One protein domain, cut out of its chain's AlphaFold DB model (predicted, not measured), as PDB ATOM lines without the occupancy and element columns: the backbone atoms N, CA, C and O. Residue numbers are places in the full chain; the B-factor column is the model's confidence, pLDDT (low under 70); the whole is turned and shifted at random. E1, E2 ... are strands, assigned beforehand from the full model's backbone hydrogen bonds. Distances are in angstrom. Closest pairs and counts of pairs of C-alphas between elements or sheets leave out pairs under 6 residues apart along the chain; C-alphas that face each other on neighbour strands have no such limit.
ATOM      1  N   MET A 263     -57.174  -8.744 -45.359       63.03
ATOM      2  CA  MET A 263     -57.267 -10.201 -45.480       63.03
ATOM      3  C   MET A 263     -56.703 -10.583 -46.849       63.03
ATOM      4  O   MET A 263     -57.343 -10.360 -47.875       63.03
ATOM      5  N   GLY A 264     -55.488 -11.131 -46.865       61.03
ATOM      6  CA  GLY A 264     -54.860 -11.586 -48.091       61.03
ATOM      7  C   GLY A 264     -55.676 -12.704 -48.733       61.03
ATOM      8  O   GLY A 264     -56.342 -13.494 -48.057       61.03
ATOM      9  N   GLN A 265     -55.566 -12.812 -50.056       60.53
ATOM     10  CA  GLN A 265     -56.301 -13.747 -50.922       60.53
ATOM     11  C   GLN A 265     -56.177 -15.236 -50.509       60.53
ATOM     12  O   GLN A 265     -56.906 -16.090 -51.005       60.53
ATOM     13  N   PHE A 266     -55.274 -15.561 -49.575       65.25
ATOM     14  CA  PHE A 266     -54.935 -16.920 -49.144       65.25
ATOM     15  C   PHE A 266     -55.134 -17.190 -47.639       65.25
ATOM     16  O   PHE A 266     -54.665 -18.223 -47.137       65.25
ATOM     17  N   GLY A 267     -55.829 -16.288 -46.933       77.50
ATOM     18  CA  GLY A 267     -56.157 -16.409 -45.504       77.50
ATOM     19  C   GLY A 267     -55.006 -16.067 -44.550       77.50
ATOM     20  O   GLY A 267     -55.130 -16.284 -43.348       77.50
ATOM     21  N   VAL A 268     -53.896 -15.551 -45.081       83.75
ATOM     22  CA  VAL A 268     -52.823 -14.911 -44.312       83.75
ATOM     23  C   VAL A 268     -52.999 -13.401 -44.501       83.75
ATOM     24  O   VAL A 268     -53.145 -12.976 -45.648       83.75
ATOM     25  N   PRO A 269     -53.062 -12.594 -43.428       89.56
ATOM     26  CA  PRO A 269     -53.187 -11.149 -43.557       89.56
ATOM     27  C   PRO A 269     -51.939 -10.570 -44.222       89.56
ATOM     28  O   PRO A 269     -50.822 -10.951 -43.870       89.56
ATOM     29  N   THR A 270     -52.137  -9.652 -45.160       91.00
ATOM     30  CA  THR A 270     -51.045  -8.910 -45.789       91.00
ATOM     31  C   THR A 270     -50.963  -7.532 -45.138       91.00
ATOM     32  O   THR A 270     -51.990  -6.939 -44.813       91.00
ATOM     33  N   ILE A 271     -49.752  -7.044 -44.881       92.06
ATOM     34  CA  ILE A 271     -49.510  -5.710 -44.317       92.06
ATOM     35  C   ILE A 271     -48.413  -4.985 -45.110       92.06
ATOM     36  O   ILE A 271     -47.592  -5.648 -45.749       92.06
ATOM     37  N   PRO A 272     -48.348  -3.645 -45.071       91.75
ATOM     38  CA  PRO A 272     -47.244  -2.905 -45.674       91.75
ATOM     39  C   PRO A 272     -45.915  -3.224 -44.981       91.75
ATOM     40  O   PRO A 272     -45.867  -3.473 -43.770       91.75
ATOM     41  N   TYR A 273     -44.832  -3.236 -45.759       91.56
ATOM     42  CA  TYR A 273     -43.481  -3.393 -45.222       91.56
ATOM     43  C   TYR A 273     -43.125  -2.170 -44.353       91.56
ATOM     44  O   TYR A 273     -43.423  -1.051 -44.760       91.56
ATOM     45  N   PRO A 274     -42.535  -2.343 -43.154       90.12
ATOM     46  CA  PRO A 274     -42.229  -1.216 -42.276       90.12
ATOM     47  C   PRO A 274     -41.136  -0.319 -42.872       90.12
ATOM     48  O   PRO A 274     -40.081  -0.823 -43.263       90.12
ATOM     49  N   ASP A 275     -41.351   0.999 -42.849       89.50
ATOM     50  CA  ASP A 275     -40.404   1.999 -43.375       89.50
ATOM     51  C   ASP A 275     -39.041   1.949 -42.666       89.50
ATOM     52  O   ASP A 275     -37.990   2.076 -43.292       89.50
ATOM     53  N   ASP A 276     -39.047   1.665 -41.362       89.88
ATOM     54  CA  ASP A 276     -37.835   1.554 -40.541       89.88
ATOM     55  C   ASP A 276     -37.021   0.273 -40.822       89.88
ATOM     56  O   ASP A 276     -35.987   0.032 -40.195       89.88
ATOM     57  N   GLY A 277     -37.525  -0.633 -41.671       87.69
ATOM     58  CA  GLY A 277     -36.938  -1.952 -41.938       87.69
ATOM     59  C   GLY A 277     -36.994  -2.936 -40.759       87.69
ATOM     60  O   GLY A 277     -36.625  -4.105 -40.900       87.69
ATOM     61  N   LEU A 278     -37.476  -2.498 -39.591       91.56
ATOM     62  CA  LEU A 278     -37.551  -3.301 -38.377       91.56
ATOM     63  C   LEU A 278     -38.825  -4.154 -38.360       91.56
ATOM     64  O   LEU A 278     -39.923  -3.677 -38.072       91.56
ATOM     65  N   ILE A 279     -38.666  -5.450 -38.617       92.06
ATOM     66  CA  ILE A 279     -39.773  -6.409 -38.633       92.06
ATOM     67  C   ILE A 279     -40.267  -6.654 -37.197       92.06
ATOM     68  O   ILE A 279     -39.534  -7.173 -36.352       92.06
ATOM     69  N   LYS A 280     -41.532  -6.309 -36.927       94.56
ATOM     70  CA  LYS A 280     -42.236  -6.565 -35.659       94.56
ATOM     71  C   LYS A 280     -43.532  -7.316 -35.909       94.56
ATOM     72  O   LYS A 280     -44.161  -7.154 -36.952       94.56
ATOM     73  N   CYS A 281     -43.957  -8.130 -34.944       95.06
ATOM     74  CA  CYS A 281     -45.247  -8.794 -35.052       95.06
ATOM     75  C   CYS A 281     -46.397  -7.769 -35.018       95.06
ATOM     76  O   CYS A 281     -46.519  -7.062 -34.017       95.06
ATOM     77  N   PRO A 282     -47.304  -7.748 -36.014       93.44
ATOM     78  CA  PRO A 282     -48.430  -6.812 -36.036       93.44
ATOM     79  C   PRO A 282     -49.451  -7.073 -34.918       93.44
ATOM     80  O   PRO A 282     -50.212  -6.186 -34.558       93.44
ATOM     81  N   LYS A 283     -49.476  -8.287 -34.349       93.81
ATOM     82  CA  LYS A 283     -50.429  -8.666 -33.295       93.81
ATOM     83  C   LYS A 283     -49.937  -8.353 -31.880       93.81
ATOM     84  O   LYS A 283     -50.747  -7.998 -31.033       93.81
ATOM     85  N   CYS A 284     -48.647  -8.544 -31.590       94.69
ATOM     86  CA  CYS A 284     -48.115  -8.406 -30.224       94.69
ATOM     87  C   CYS A 284     -46.897  -7.482 -30.097       94.69
ATOM     88  O   CYS A 284     -46.377  -7.333 -28.998       94.69
ATOM     89  N   GLY A 285     -46.396  -6.908 -31.195       93.94
ATOM     90  CA  GLY A 285     -45.217  -6.034 -31.202       93.94
ATOM     91  C   GLY A 285     -43.881  -6.731 -30.917       93.94
ATOM     92  O   GLY A 285     -42.848  -6.068 -30.889       93.94
ATOM     93  N   GLY A 286     -43.878  -8.052 -30.704       94.44
ATOM     94  CA  GLY A 286     -42.679  -8.826 -30.387       94.44
ATOM     95  C   GLY A 286     -41.732  -9.003 -31.580       94.44
ATOM     96  O   GLY A 286     -42.164  -9.065 -32.733       94.44
ATOM     97  N   ASN A 287     -40.437  -9.160 -31.279       93.94
ATOM     98  CA  ASN A 287     -39.354  -9.263 -32.273       93.94
ATOM     99  C   ASN A 287     -38.928 -10.718 -32.566       93.94
ATOM    100  O   ASN A 287     -38.034 -10.959 -33.375       93.94
ATOM    101  N   LYS A 288     -39.535 -11.719 -31.910       94.94
ATOM    102  CA  LYS A 288     -39.223 -13.143 -32.139       94.94
ATOM    103  C   LYS A 288     -39.976 -13.674 -33.354       94.94
ATOM    104  O   LYS A 288     -41.023 -14.316 -33.226       94.94
ATOM    105  N   ILE A 289     -39.433 -13.387 -34.528       96.62
ATOM    106  CA  ILE A 289     -40.073 -13.650 -35.815       96.62
ATOM    107  C   ILE A 289     -39.290 -14.722 -36.563       96.62
ATOM    108  O   ILE A 289     -38.063 -14.772 -36.510       96.62
ATOM    109  N   GLN A 290     -40.015 -15.609 -37.235       96.94
ATOM    110  CA  GLN A 290     -39.462 -16.618 -38.121       96.94
ATOM    111  C   GLN A 290     -39.987 -16.387 -39.535       96.94
ATOM    112  O   GLN A 290     -41.197 -16.340 -39.748       96.94
ATOM    113  N   GLU A 291     -39.071 -16.276 -40.490       95.50
ATOM    114  CA  GLU A 291     -39.401 -16.244 -41.911       95.50
ATOM    115  C   GLU A 291     -39.648 -17.673 -42.415       95.50
ATOM    116  O   GLU A 291     -38.925 -18.613 -42.068       95.50
ATOM    117  N   MET A 292     -40.702 -17.853 -43.203       94.44
ATOM    118  CA  MET A 292     -41.076 -19.122 -43.819       94.44
ATOM    119  C   MET A 292     -41.507 -18.892 -45.266       94.44
ATOM    120  O   MET A 292     -41.949 -17.811 -45.640       94.44
ATOM    121  N   GLU A 293     -41.451 -19.935 -46.086       93.56
ATOM    122  CA  GLU A 293     -42.006 -19.881 -47.437       93.56
ATOM    123  C   GLU A 293     -43.537 -19.994 -47.408       93.56
ATOM    124  O   GLU A 293     -44.112 -20.940 -46.852       93.56
ATOM    125  N   ASN A 294     -44.217 -19.058 -48.064       91.25
ATOM    126  CA  ASN A 294     -45.632 -19.148 -48.370       91.25
ATOM    127  C   ASN A 294     -45.841 -19.969 -49.647       91.25
ATOM    128  O   ASN A 294     -45.939 -19.433 -50.748       91.25
ATOM    129  N   LYS A 295     -45.984 -21.289 -49.495       88.75
ATOM    130  CA  LYS A 295     -46.224 -22.213 -50.621       88.75
ATOM    131  C   LYS A 295     -47.488 -21.904 -51.440       88.75
ATOM    132  O   LYS A 295     -47.630 -22.441 -52.538       88.75
ATOM    133  N   LYS A 296     -48.401 -21.070 -50.919       87.06
ATOM    134  CA  LYS A 296     -49.600 -20.612 -51.637       87.06
ATOM    135  C   LYS A 296     -49.319 -19.422 -52.562       87.06
ATOM    136  O   LYS A 296     -50.026 -19.271 -53.550       87.06
ATOM    137  N   LYS A 297     -48.289 -18.612 -52.282       87.50
ATOM    138  CA  LYS A 297     -47.881 -17.457 -53.097       87.50
ATOM    139  C   LYS A 297     -46.670 -17.846 -53.944       87.50
ATOM    140  O   LYS A 297     -45.574 -18.014 -53.420       87.50
ATOM    141  N   ILE A 298     -46.857 -18.027 -55.248       87.12
ATOM    142  CA  ILE A 298     -45.758 -18.318 -56.182       87.12
ATOM    143  C   ILE A 298     -45.286 -16.987 -56.765       87.12
ATOM    144  O   ILE A 298     -46.073 -16.293 -57.397       87.12
ATOM    145  N   VAL A 299     -44.021 -16.634 -56.535       88.94
ATOM    146  CA  VAL A 299     -43.406 -15.395 -57.051       88.94
ATOM    147  C   VAL A 299     -42.731 -15.647 -58.397       88.94
ATOM    148  O   VAL A 299     -42.706 -14.776 -59.256       88.94
ATOM    149  N   MET A 300     -42.205 -16.855 -58.607       89.88
ATOM    150  CA  MET A 300     -41.584 -17.256 -59.867       89.88
ATOM    151  C   MET A 300     -41.894 -18.727 -60.126       89.88
ATOM    152  O   MET A 300     -41.809 -19.537 -59.204       89.88
ATOM    153  N   TYR A 301     -42.263 -19.087 -61.354       85.62
ATOM    154  CA  TYR A 301     -42.653 -20.463 -61.677       85.62
ATOM    155  C   TYR A 301     -41.465 -21.365 -62.045       85.62
ATOM    156  O   TYR A 301     -41.555 -22.571 -61.811       85.62
ATOM    157  N   ASN A 302     -40.347 -20.817 -62.540       79.56
ATOM    158  CA  ASN A 302     -39.177 -21.617 -62.917       79.56
ATOM    159  C   ASN A 302     -37.826 -20.864 -62.775       79.56
ATOM    160  O   ASN A 302     -37.624 -19.887 -63.490       79.56
ATOM    161  N   PRO A 303     -36.899 -21.298 -61.890       83.06
ATOM    162  CA  PRO A 303     -37.133 -22.249 -60.802       83.06
ATOM    163  C   PRO A 303     -38.246 -21.751 -59.872       83.06
ATOM    164  O   PRO A 303     -38.397 -20.550 -59.649       83.06
ATOM    165  N   ARG A 304     -39.053 -22.673 -59.336       88.81
ATOM    166  CA  ARG A 304     -40.219 -22.308 -58.522       88.81
ATOM    167  C   ARG A 304     -39.777 -21.611 -57.230       88.81
ATOM    168  O   ARG A 304     -39.215 -22.262 -56.353       88.81
ATOM    169  N   LYS A 305     -40.049 -20.308 -57.108       91.69
ATOM    170  CA  LYS A 305     -39.806 -19.505 -55.900       91.69
ATOM    171  C   LYS A 305     -41.133 -19.119 -55.262       91.69
ATOM    172  O   LYS A 305     -42.038 -18.615 -55.933       91.69
ATOM    173  N   TYR A 306     -41.236 -19.355 -53.964       91.62
ATOM    174  CA  TYR A 306     -42.399 -18.994 -53.165       91.62
ATOM    175  C   TYR A 306     -42.197 -17.630 -52.507       91.62
ATOM    176  O   TYR A 306     -41.067 -17.215 -52.251       91.62
ATOM    177  N   GLY A 307     -43.299 -16.935 -52.240       90.19
ATOM    178  CA  GLY A 307     -43.292 -15.709 -51.451       90.19
ATOM    179  C   GLY A 307     -42.893 -15.999 -50.010       90.19
ATOM    180  O   GLY A 307     -42.950 -17.142 -49.556       90.19
ATOM    181  N   LYS A 308     -42.498 -14.965 -49.277       93.75
ATOM    182  CA  LYS A 308     -42.178 -15.069 -47.852       93.75
ATOM    183  C   LYS A 308     -43.431 -14.815 -47.017       93.75
ATOM    184  O   LYS A 308     -44.211 -13.929 -47.352       93.75
ATOM    185  N   LYS A 309     -43.579 -15.579 -45.935       94.56
ATOM    186  CA  LYS A 309     -44.497 -15.317 -44.826       94.56
ATOM    187  C   LYS A 309     -43.733 -15.219 -43.519       94.56
ATOM    188  O   LYS A 309     -42.686 -15.848 -43.351       94.56
ATOM    189  N   TYR A 310     -44.285 -14.481 -42.576       95.94
ATOM    190  CA  TYR A 310     -43.686 -14.235 -41.275       95.94
ATOM    191  C   TYR A 310     -44.555 -14.843 -40.187       95.94
ATOM    192  O   TYR A 310     -45.778 -14.731 -40.207       95.94
ATOM    193  N   TYR A 311     -43.907 -15.516 -39.241       96.44
ATOM    194  CA  TYR A 311     -44.549 -16.167 -38.108       96.44
ATOM    195  C   TYR A 311     -43.982 -15.623 -36.799       96.44
ATOM    196  O   TYR A 311     -42.775 -15.680 -36.556       96.44
ATOM    197  N   CYS A 312     -44.850 -15.124 -35.922       96.81
ATOM    198  CA  CYS A 312     -44.447 -14.712 -34.583       96.81
ATOM    199  C   CYS A 312     -44.411 -15.918 -33.645       96.81
ATOM    200  O   CYS A 312     -45.435 -16.547 -33.384       96.81
ATOM    201  N   ARG A 313     -43.248 -16.201 -33.050       97.06
ATOM    202  CA  ARG A 313     -43.097 -17.317 -32.103       97.06
ATOM    203  C   ARG A 313     -43.820 -17.100 -30.771       97.06
ATOM    204  O   ARG A 313     -44.054 -18.071 -30.061       97.06
ATOM    205  N   GLU A 314     -44.173 -15.859 -30.437       96.56
ATOM    206  CA  GLU A 314     -44.823 -15.515 -29.166       96.56
ATOM    207  C   GLU A 314     -46.347 -15.633 -29.251       96.56
ATOM    208  O   GLU A 314     -46.946 -16.384 -28.487       96.56
ATOM    209  N   CYS A 315     -46.986 -14.952 -30.207       95.38
ATOM    210  CA  CYS A 315     -48.450 -14.945 -30.331       95.38
ATOM    211  C   CYS A 315     -48.999 -15.851 -31.447       95.38
ATOM    212  O   CYS A 315     -50.213 -15.876 -31.671       95.38
ATOM    213  N   ARG A 316     -48.113 -16.577 -32.147       95.25
ATOM    214  CA  ARG A 316     -48.418 -17.501 -33.255       95.25
ATOM    215  C   ARG A 316     -49.154 -16.875 -34.441       95.25
ATOM    216  O   ARG A 316     -49.781 -17.587 -35.219       95.25
ATOM    217  N   ALA A 317     -49.111 -15.550 -34.570       94.44
ATOM    218  CA  ALA A 317     -49.670 -14.864 -35.725       94.44
ATOM    219  C   ALA A 317     -48.823 -15.136 -36.974       94.44
ATOM    220  O   ALA A 317     -47.593 -15.154 -36.889       94.44
ATOM    221  N   GLU A 318     -49.496 -15.296 -38.109       95.00
ATOM    222  CA  GLU A 318     -48.897 -15.341 -39.441       95.00
ATOM    223  C   GLU A 318     -49.319 -14.094 -40.217       95.00
ATOM    224  O   GLU A 318     -50.467 -13.668 -40.092       95.00
ATOM    225  N   TRP A 319     -48.409 -13.509 -40.991       94.44
ATOM    226  CA  TRP A 319     -48.702 -12.418 -41.921       94.44
ATOM    227  C   TRP A 319     -47.718 -12.424 -43.093       94.44
ATOM    228  O   TRP A 319     -46.629 -12.994 -43.001       94.44
ATOM    229  N   ASP A 320     -48.100 -11.756 -44.172       94.00
ATOM    230  CA  ASP A 320     -47.273 -11.504 -45.348       94.00
ATOM    231  C   ASP A 320     -47.031  -9.995 -45.494       94.00
ATOM    232  O   ASP A 320     -47.792  -9.187 -44.957       94.00
ATOM    233  N   TYR A 321     -45.993  -9.611 -46.240       91.31
ATOM    234  CA  TYR A 321     -45.798  -8.221 -46.656       91.31
ATOM    235  C   TYR A 321     -46.267  -7.992 -48.097       91.31
ATOM    236  O   TYR A 321     -46.144  -8.876 -48.960       91.31
ATOM    237  N   GLU A 322     -46.813  -6.803 -48.340       87.38
ATOM    238  CA  GLU A 322     -47.003  -6.254 -49.682       87.38
ATOM    239  C   GLU A 322     -45.618  -5.910 -50.253       87.38
ATOM    240  O   GLU A 322     -44.829  -5.223 -49.603       87.38
TER     241      GLU A 322
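This is residues 263 to 322 of the 323 residues of an uncharacterized protein of Candidatus Lokiarchaeota archaeon (UniProt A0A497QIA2). A long, strongly twisted hairpin of two strands, E2 and E3, makes the length of the model, and beside the part of E3 away from the hairpin's turn the short strands E4 and then E1 widen it into one four-stranded sheet. A long loop, residues 273 to 288, swings out wide from the end of E1 and comes back to the start of E2; its Cys 284 lies at the opposite end of the model from the hairpin's turn at residues 302 and 303. The printed part has 60 residues, with no named helix and four named strands, E1, E2, E3 and E4 along the chain; the class is all strand, with 31 of the 60 residues in named elements. The sheet's order is E1, E4, E3, E2, and it is mixed. The whole is compact, with a radius of gyration of the C-alphas of 11.9 A, yet elongated in outline, its C-alphas spanning 35 by 23 by 19 A.

The first strand, E1, residues 269 to 272, is an edge strand, and its neighbour is E4, residues 318 to 322. The two are parallel, with 42 degrees between their directions; the C-alphas of Thr 270 and Asp 320 face each other at 4.6 A, and N 271 is within hydrogen-bond range of O 320 at 2.9 A. A long link of 16 residues leads from E1 to E2, residues 289 to 301, the other edge strand, and E1 and E2 are apart. E2 bends by 74 degrees at residue 296. E2 and E3, residues 304 to 312, form a hairpin over a tight link of two residues. They are antiparallel, at 155 degrees; the C-alphas of Arg 304 and Tyr 301 face each other at 4.4 A, and those of Cys 312 and Ile 289 at 4.7 A. N 294 and O 307 are within hydrogen-bond range at 2.7 A, as are N 305 and O 300 at 2.8 A. E3 and E4 form a second hairpin over a tight link of five residues. They are antiparallel, at 124 degrees; the C-alphas of Glu 318 and Tyr 311 face each other at 4.6 A, and N 310 and O 319 are 2.8 A apart, within hydrogen-bond range. The pairing of E4 is staggered, with E3 over residues 318 to 319 and with E1 over residues 320 to 322. E1 and E3 are apart. E2, E3 and E4 make a meander, each strand the antiparallel neighbour of the one before.

E1 begins at C-alpha 269, at (-53.187, -11.149, -43.557), and runs 10.4 A from first to last C-alpha. E2, residues 289 to 301, is the longest strand by residues, with 13, and spans 26.9 A; its C-alpha 301 is at (-42.653, -20.463, -61.677). E3, residues 304 to 312, spans 25.5 A. E4 spans 13.8 A and ends at C-alpha 322, at (-47.003, -6.254, -49.682).

The two C-alphas farthest apart are those of Cys 284 and Asn 302, at 36.4 A, while the first and last printed C-alphas, of Met 263 and Glu 322, are 11.8 A apart. From edge to edge of the sheet the strands' lines turn by 95 degrees, and its C-alphas lie up to 6.5 A off their best plane. The C-alphas of residues 273 to 288, a stretch with no named element, lie 10 to 16 A from the mean of the C-alphas. The printed part has no cut. The mean pLDDT of the printed part is 89.7, and residues 263 to 266 are under 70.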